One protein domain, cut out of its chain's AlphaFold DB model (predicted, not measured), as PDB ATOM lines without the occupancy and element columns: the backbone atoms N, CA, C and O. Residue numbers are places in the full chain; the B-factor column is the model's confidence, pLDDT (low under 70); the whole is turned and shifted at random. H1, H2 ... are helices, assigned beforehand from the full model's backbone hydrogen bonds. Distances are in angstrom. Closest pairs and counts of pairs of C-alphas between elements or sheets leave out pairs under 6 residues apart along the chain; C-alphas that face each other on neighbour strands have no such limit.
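Overview. This is residues 688 to 745 of the 747 residues of the protein "Phage portal protein" of Parafannyhessea umbonata (UniProt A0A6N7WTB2). The long helix H4 begins at a small head of H1, H2 and H3, and residues 726 to 745 stick out as an arm. The 58 printed residues hold four named helices, H1 to H4 in chain order, all helix by class. The whole is only just loose, close to extended: radius of gyration of the C-alphas 15.0 A, spans 47 by 27 by 17 A.

Along the chain. Find C-alpha 718 at (217.826, 229.058, 234.463); H4, residues 718 to 743, runs 36.8 A to C-alpha 743 at (196.238, 253.015, 252.100). H1 is residues 688 to 700, 18.6 A; H2 702 to 706, 8.2 A; H3 708 to 713, 8.7 A.

Arrangement. Look at Leu 711 and Ile 721, closest C-alphas of hairpin H3 and H4, 6.9 A apart; H4 touches H3 with residues 718 to 721 alone, opposite ways at a steep tilt of 43 degrees. H1 and H2 only just touch, only at the corner, with 3 pairs of C-alphas within 8 A, the closest Val 698 and Leu 704, 5.5 A. Each O i to N i+4 pair is within hydrogen-bond range in H1, H3 and H4; H2 has 0 of 1, but 2 of 2 O i to N i+3.

Size, cuts and confidence. The printed part has no cut, its three links are tight, and residues 744 to 745 are under pLDDT 70.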
ATOM      1  N   VAL A 688     233.657 239.925 237.670       74.00
ATOM      2  CA  VAL A 688     233.907 241.352 237.962       74.00
ATOM      3  C   VAL A 688     233.824 242.229 236.703       74.00
ATOM      4  O   VAL A 688     233.268 243.322 236.752       74.00
ATOM      5  N   SER A 689     234.352 241.752 235.570       75.94
ATOM      6  CA  SER A 689     234.282 242.453 234.284       75.94
ATOM      7  C   SER A 689     232.885 242.391 233.661       75.94
ATOM      8  O   SER A 689     232.479 243.359 233.024       75.94
ATOM      9  N   GLN A 690     232.151 241.288 233.847       78.88
ATOM     10  CA  GLN A 690     230.749 241.167 233.429       78.88
ATOM     11  C   GLN A 690     229.863 242.121 234.234       78.88
ATOM     12  O   GLN A 690     229.105 242.879 233.643       78.88
ATOM     13  N   SER A 691     229.997 242.164 235.563       79.62
ATOM     14  CA  SER A 691     229.217 243.058 236.427       79.62
ATOM     15  C   SER A 691     229.488 244.539 236.141       79.62
ATOM     16  O   SER A 691     228.542 245.311 236.040       79.62
ATOM     17  N   ASP A 692     230.748 244.948 235.957       83.12
ATOM     18  CA  ASP A 692     231.092 246.331 235.588       83.12
ATOM     19  C   ASP A 692     230.550 246.716 234.196       83.12
ATOM     20  O   ASP A 692     229.994 247.804 234.026       83.12
ATOM     21  N   ALA A 693     230.634 245.814 233.211       81.44
ATOM     22  CA  ALA A 693     230.026 246.020 231.898       81.44
ATOM     23  C   ALA A 693     228.490 246.086 231.978       81.44
ATOM     24  O   ALA A 693     227.884 246.973 231.376       81.44
ATOM     25  N   MET A 694     227.860 245.206 232.757       83.12
ATOM     26  CA  MET A 694     226.407 245.129 232.904       83.12
ATOM     27  C   MET A 694     225.841 246.348 233.636       83.12
ATOM     28  O   MET A 694     224.859 246.924 233.181       83.12
ATOM     29  N   VAL A 695     226.495 246.828 234.700       86.88
ATOM     30  CA  VAL A 695     226.117 248.085 235.375       86.88
ATOM     31  C   VAL A 695     226.143 249.259 234.392       86.88
ATOM     32  O   VAL A 695     225.235 250.091 234.415       86.88
ATOM     33  N   LYS A 696     227.123 249.316 233.480       88.31
ATOM     34  CA  LYS A 696     227.195 250.347 232.428       88.31
ATOM     35  C   LYS A 696     226.099 250.187 231.372       88.31
ATOM     36  O   LYS A 696     225.504 251.187 230.981       88.31
ATOM     37  N   GLN A 697     225.805 248.958 230.942       85.75
ATOM     38  CA  GLN A 697     224.724 248.672 229.990       85.75
ATOM     39  C   GLN A 697     223.352 249.028 230.572       85.75
ATOM     40  O   GLN A 697     222.623 249.792 229.950       85.75
ATOM     41  N   VAL A 698     223.038 248.580 231.790       88.62
ATOM     42  CA  VAL A 698     221.791 248.911 232.499       88.62
ATOM     43  C   VAL A 698     221.683 250.417 232.771       88.62
ATOM     44  O   VAL A 698     220.618 250.995 232.581       88.62
ATOM     45  N   SER A 699     222.781 251.100 233.120       88.00
ATOM     46  CA  SER A 699     222.774 252.566 233.293       88.00
ATOM     47  C   SER A 699     222.448 253.331 232.002       88.00
ATOM     48  O   SER A 699     221.910 254.433 232.068       88.00
ATOM     49  N   ALA A 700     222.783 252.771 230.834       90.12
ATOM     50  CA  ALA A 700     222.472 253.354 229.528       90.12
ATOM     51  C   ALA A 700     221.123 252.876 228.955       90.12
ATOM     52  O   ALA A 700     220.515 253.577 228.148       90.12
ATOM     53  N   ILE A 701     220.662 251.687 229.356       87.94
ATOM     54  CA  ILE A 701     219.472 250.998 228.845       87.94
ATOM     55  C   ILE A 701     218.710 250.397 230.048       87.94
ATOM     56  O   ILE A 701     218.825 249.198 230.313       87.94
ATOM     57  N   PRO A 702     217.928 251.202 230.800       84.94
ATOM     58  CA  PRO A 702     217.396 250.790 232.105       84.94
ATOM     59  C   PRO A 702     216.523 249.532 232.096       84.94
ATOM     60  O   PRO A 702     216.570 248.764 233.052       84.94
ATOM     61  N   TRP A 703     215.782 249.272 231.012       83.81
ATOM     62  CA  TRP A 703     214.907 248.095 230.903       83.81
ATOM     63  C   TRP A 703     215.665 246.754 230.895       83.81
ATOM     64  O   TRP A 703     215.062 245.718 231.162       83.81
ATOM     65  N   LEU A 704     216.985 246.750 230.656       82.94
ATOM     66  CA  LEU A 704     217.803 245.542 230.809       82.94
ATOM     67  C   LEU A 704     217.823 245.025 232.258       82.94
ATOM     68  O   LEU A 704     218.002 243.827 232.460       82.94
ATOM     69  N   ALA A 705     217.575 245.879 233.262       80.12
ATOM     70  CA  ALA A 705     217.469 245.460 234.664       80.12
ATOM     71  C   ALA A 705     216.368 244.408 234.909       80.12
ATOM     72  O   ALA A 705     216.468 243.623 235.852       80.12
ATOM     73  N   ASP A 706     215.338 244.384 234.060       79.75
ATOM     74  CA  ASP A 706     214.195 243.473 234.148       79.75
ATOM     75  C   ASP A 706     214.307 242.266 233.194       79.75
ATOM     76  O   ASP A 706     213.382 241.460 233.109       79.75
ATOM     77  N   SER A 707     215.423 242.120 232.467       81.81
ATOM     78  CA  SER A 707     215.605 241.069 231.461       81.81
ATOM     79  C   SER A 707     216.375 239.856 231.987       81.81
ATOM     80  O   SER A 707     217.501 239.978 232.469       81.81
ATOM     81  N   ASP A 708     215.845 238.648 231.768       75.75
ATOM     82  CA  ASP A 708     216.564 237.391 232.031       75.75
ATOM     83  C   ASP A 708     217.906 237.306 231.288       75.75
ATOM     84  O   ASP A 708     218.834 236.657 231.763       75.75
ATOM     85  N   VAL A 709     218.030 237.960 230.126       76.31
ATOM     86  CA  VAL A 709     219.274 237.986 229.334       76.31
ATOM     87  C   VAL A 709     220.412 238.615 230.143       76.31
ATOM     88  O   VAL A 709     221.542 238.135 230.102       76.31
ATOM     89  N   THR A 710     220.102 239.632 230.951       81.62
ATOM     90  CA  THR A 710     221.050 240.254 231.881       81.62
ATOM     91  C   THR A 710     221.456 239.307 233.011       81.62
ATOM     92  O   THR A 710     222.610 239.346 233.434       81.62
ATOM     93  N   LEU A 711     220.573 238.411 233.467       80.44
ATOM     94  CA  LEU A 711     220.924 237.393 234.464       80.44
ATOM     95  C   LEU A 711     221.768 236.256 233.852       80.44
ATOM     96  O   LEU A 711     222.782 235.882 234.444       80.44
ATOM     97  N   ARG A 712     221.438 235.771 232.646       77.62
ATOM     98  CA  ARG A 712     222.244 234.750 231.942       77.62
ATOM     99  C   ARG A 712     223.655 235.248 231.615       77.62
ATOM    100  O   ARG A 712     224.628 234.560 231.902       77.62
ATOM    101  N   GLU A 713     223.804 236.480 231.120       77.44
ATOM    102  CA  GLU A 713     225.129 237.059 230.813       77.44
ATOM    103  C   GLU A 713     225.954 237.385 232.083       77.44
ATOM    104  O   GLU A 713     227.181 237.483 232.017       77.44
ATOM    105  N   LEU A 714     225.313 237.488 233.258       78.50
ATOM    106  CA  LEU A 714     225.980 237.506 234.572       78.50
ATOM    107  C   LEU A 714     226.364 236.102 235.088       78.50
ATOM    108  O   LEU A 714     227.059 236.001 236.099       78.50
ATOM    109  N   GLY A 715     225.959 235.032 234.395       73.50
ATOM    110  CA  GLY A 715     226.309 233.645 234.701       73.50
ATOM    111  C   GLY A 715     225.341 232.902 235.625       73.50
ATOM    112  O   GLY A 715     225.693 231.812 236.079       73.50
ATOM    113  N   TYR A 716     224.153 233.453 235.905       80.25
ATOM    114  CA  TYR A 716     223.081 232.715 236.583       80.25
ATOM    115  C   TYR A 716     222.485 231.667 235.629       80.25
ATOM    116  O   TYR A 716     222.226 231.971 234.464       80.25
ATOM    117  N   ASP A 717     222.263 230.444 236.113       73.62
ATOM    118  CA  ASP A 717     221.547 229.405 235.360       73.62
ATOM    119  C   ASP A 717     220.020 229.585 235.437       73.62
ATOM    120  O   ASP A 717     219.502 230.364 236.239       73.62
ATOM    121  N   ASP A 718     219.280 228.888 234.572       73.31
ATOM    122  CA  ASP A 718     217.826 229.058 234.463       73.31
ATOM    123  C   ASP A 718     217.062 228.654 235.744       73.31
ATOM    124  O   ASP A 718     216.022 229.244 236.037       73.31
ATOM    125  N   GLU A 719     217.601 227.741 236.566       74.69
ATOM    126  CA  GLU A 719     217.046 227.400 237.886       74.69
ATOM    127  C   GLU A 719     217.204 228.576 238.866       74.69
ATOM    128  O   GLU A 719     216.236 229.006 239.502       74.69
ATOM    129  N   GLN A 720     218.397 229.175 238.929       80.62
ATOM    130  CA  GLN A 720     218.647 230.392 239.705       80.62
ATOM    131  C   GLN A 720     217.797 231.569 239.206       80.62
ATOM    132  O   GLN A 720     217.288 232.336 240.022       80.62
ATOM    133  N   ILE A 721     217.578 231.705 237.895       83.38
ATOM    134  CA  ILE A 721     216.711 232.742 237.312       83.38
ATOM    135  C   ILE A 721     215.241 232.504 237.681       83.38
ATOM    136  O   ILE A 721     214.555 233.449 238.080       83.38
ATOM    137  N   ALA A 722     214.753 231.262 237.629       80.69
ATOM    138  CA  ALA A 722     213.407 230.906 238.073       80.69
ATOM    139  C   ALA A 722     213.206 231.185 239.576       80.69
ATOM    140  O   ALA A 722     212.186 231.764 239.970       80.69
ATOM    141  N   GLN A 723     214.202 230.868 240.410       83.31
ATOM    142  CA  GLN A 723     214.195 231.175 241.841       83.31
ATOM    143  C   GLN A 723     214.221 232.691 242.103       83.31
ATOM    144  O   GLN A 723     213.387 233.195 242.857       83.31
ATOM    145  N   LEU A 724     215.095 233.449 241.427       85.31
ATOM    146  CA  LEU A 724     215.151 234.915 241.514       85.31
ATOM    147  C   LEU A 724     213.823 235.560 241.083       85.31
ATOM    148  O   LEU A 724     213.341 236.472 241.753       85.31
ATOM    149  N   ARG A 725     213.176 235.054 240.025       83.25
ATOM    150  CA  ARG A 725     211.819 235.456 239.602       83.25
ATOM    151  C   ARG A 725     210.742 235.087 240.629       83.25
ATOM    152  O   ARG A 725     209.761 235.816 240.778       83.25
ATOM    153  N   SER A 726     210.876 233.960 241.328       83.94
ATOM    154  CA  SER A 726     209.967 233.545 242.409       83.94
ATOM    155  C   SER A 726     210.076 234.481 243.617       83.94
ATOM    156  O   SER A 726     209.068 234.995 244.107       83.94
ATOM    157  N   ASP A 727     211.301 234.779 244.049       85.06
ATOM    158  CA  ASP A 727     211.569 235.648 245.195       85.06
ATOM    159  C   ASP A 727     211.277 237.126 244.887       85.06
ATOM    160  O   ASP A 727     210.719 237.823 245.738       85.06
ATOM    161  N   ARG A 728     211.541 237.588 243.655       85.62
ATOM    162  CA  ARG A 728     211.131 238.917 243.169       85.62
ATOM    163  C   ARG A 728     209.612 239.081 243.228       85.62
ATOM    164  O   ARG A 728     209.149 239.985 243.919       85.62
ATOM    165  N   ARG A 729     208.842 238.164 242.622       84.31
ATOM    166  CA  ARG A 729     207.365 238.193 242.671       84.31
ATOM    167  C   ARG A 729     206.833 238.162 244.107       84.31
ATOM    168  O   ARG A 729     205.889 238.881 244.425       84.31
ATOM    169  N   ARG A 730     207.449 237.377 245.002       84.62
ATOM    170  CA  ARG A 730     207.073 237.331 246.429       84.62
ATOM    171  C   ARG A 730     207.361 238.654 247.148       84.62
ATOM    172  O   ARG A 730     206.555 239.081 247.973       84.62
ATOM    173  N   SER A 731     208.474 239.314 246.828       86.12
ATOM    174  CA  SER A 731     208.814 240.641 247.353       86.12
ATOM    175  C   SER A 731     207.857 241.720 246.840       86.12
ATOM    176  O   SER A 731     207.314 242.478 247.639       86.12
ATOM    177  N   GLU A 732     207.579 241.751 245.534       88.50
ATOM    178  CA  GLU A 732     206.648 242.697 244.904       88.50
ATOM    179  C   GLU A 732     205.224 242.535 245.462       88.50
ATOM    180  O   GLU A 732     204.615 243.515 245.889       88.50
ATOM    181  N   ALA A 733     204.726 241.299 245.590       84.62
ATOM    182  CA  ALA A 733     203.438 241.023 246.230       84.62
ATOM    183  C   ALA A 733     203.402 241.474 247.704       84.62
ATOM    184  O   ALA A 733     202.422 242.072 248.144       84.62
ATOM    185  N   SER A 734     204.485 241.259 248.461       85.69
ATOM    186  CA  SER A 734     204.589 241.726 249.855       85.69
ATOM    187  C   SER A 734     204.577 243.257 249.956       85.69
ATOM    188  O   SER A 734     203.963 243.810 250.866       85.69
ATOM    189  N   GLN A 735     205.215 243.953 249.010       87.00
ATOM    190  CA  GLN A 735     205.218 245.416 248.936       87.00
ATOM    191  C   GLN A 735     203.839 245.973 248.558       87.00
ATOM    192  O   GLN A 735     203.392 246.934 249.177       87.00
ATOM    193  N   LEU A 736     203.129 245.342 247.617       87.31
ATOM    194  CA  LEU A 736     201.757 245.717 247.259       87.31
ATOM    195  C   LEU A 736     200.783 245.515 248.433       87.31
ATOM    196  O   LEU A 736     199.965 246.391 248.699       87.31
ATOM    197  N   ILE A 737     200.912 244.423 249.196       87.62
ATOM    198  CA  ILE A 737     200.124 244.192 250.422       87.62
ATOM    199  C   ILE A 737     200.455 245.241 251.500       87.62
ATOM    200  O   ILE A 737     199.551 245.750 252.169       87.62
ATOM    201  N   ALA A 738     201.726 245.626 251.651       84.62
ATOM    202  CA  ALA A 738     202.128 246.684 252.579       84.62
ATOM    203  C   ALA A 738     201.566 248.061 252.168       84.62
ATOM    204  O   ALA A 738     201.058 248.793 253.012       84.62
ATOM    205  N   GLN A 739     201.582 248.396 250.875       84.50
ATOM    206  CA  GLN A 739     200.996 249.636 250.355       84.50
ATOM    207  C   GLN A 739     199.467 249.648 250.487       84.50
ATOM    208  O   GLN A 739     198.904 250.647 250.928       84.50
ATOM    209  N   ALA A 740     198.792 248.535 250.187       81.12
ATOM    210  CA  ALA A 740     197.342 248.409 250.342       81.12
ATOM    211  C   ALA A 740     196.898 248.528 251.809       81.12
ATOM    212  O   ALA A 740     195.919 249.210 252.100       81.12
ATOM    213  N   SER A 741     197.637 247.925 252.745       79.50
ATOM    214  CA  SER A 741     197.340 248.042 254.181       79.50
ATOM    215  C   SER A 741     197.673 249.425 254.760       79.50
ATOM    216  O   SER A 741     196.991 249.860 255.681       79.50
ATOM    217  N   GLN A 742     198.640 250.159 254.196       77.94
ATOM    218  CA  GLN A 742     198.866 251.574 254.528       77.94
ATOM    219  C   GLN A 742     197.777 252.490 253.951       77.94
ATOM    220  O   GLN A 742     197.300 253.377 254.654       77.94
ATOM    221  N   ALA A 743     197.330 252.258 252.712       70.12
ATOM    222  CA  ALA A 743     196.238 253.015 252.100       70.12
ATOM    223  C   ALA A 743     194.896 252.788 252.823       70.12
ATOM    224  O   ALA A 743     194.175 253.744 253.088       70.12
ATOM    225  N   GLY A 744     194.600 251.542 253.211       68.25
ATOM    226  CA  GLY A 744     193.427 251.185 254.019       68.25
ATOM    227  C   GLY A 744     193.505 251.591 255.497       68.25
ATOM    228  O   GLY A 744     192.536 251.396 256.219       68.25
ATOM    229  N   ALA A 745     194.636 252.144 255.948       57.28
ATOM    230  CA  ALA A 745     194.805 252.772 257.265       57.28
ATOM    231  C   ALA A 745     194.884 254.314 257.183       57.28
ATOM    232  O   ALA A 745     195.155 254.975 258.185       57.28
TER     233      ALA A 745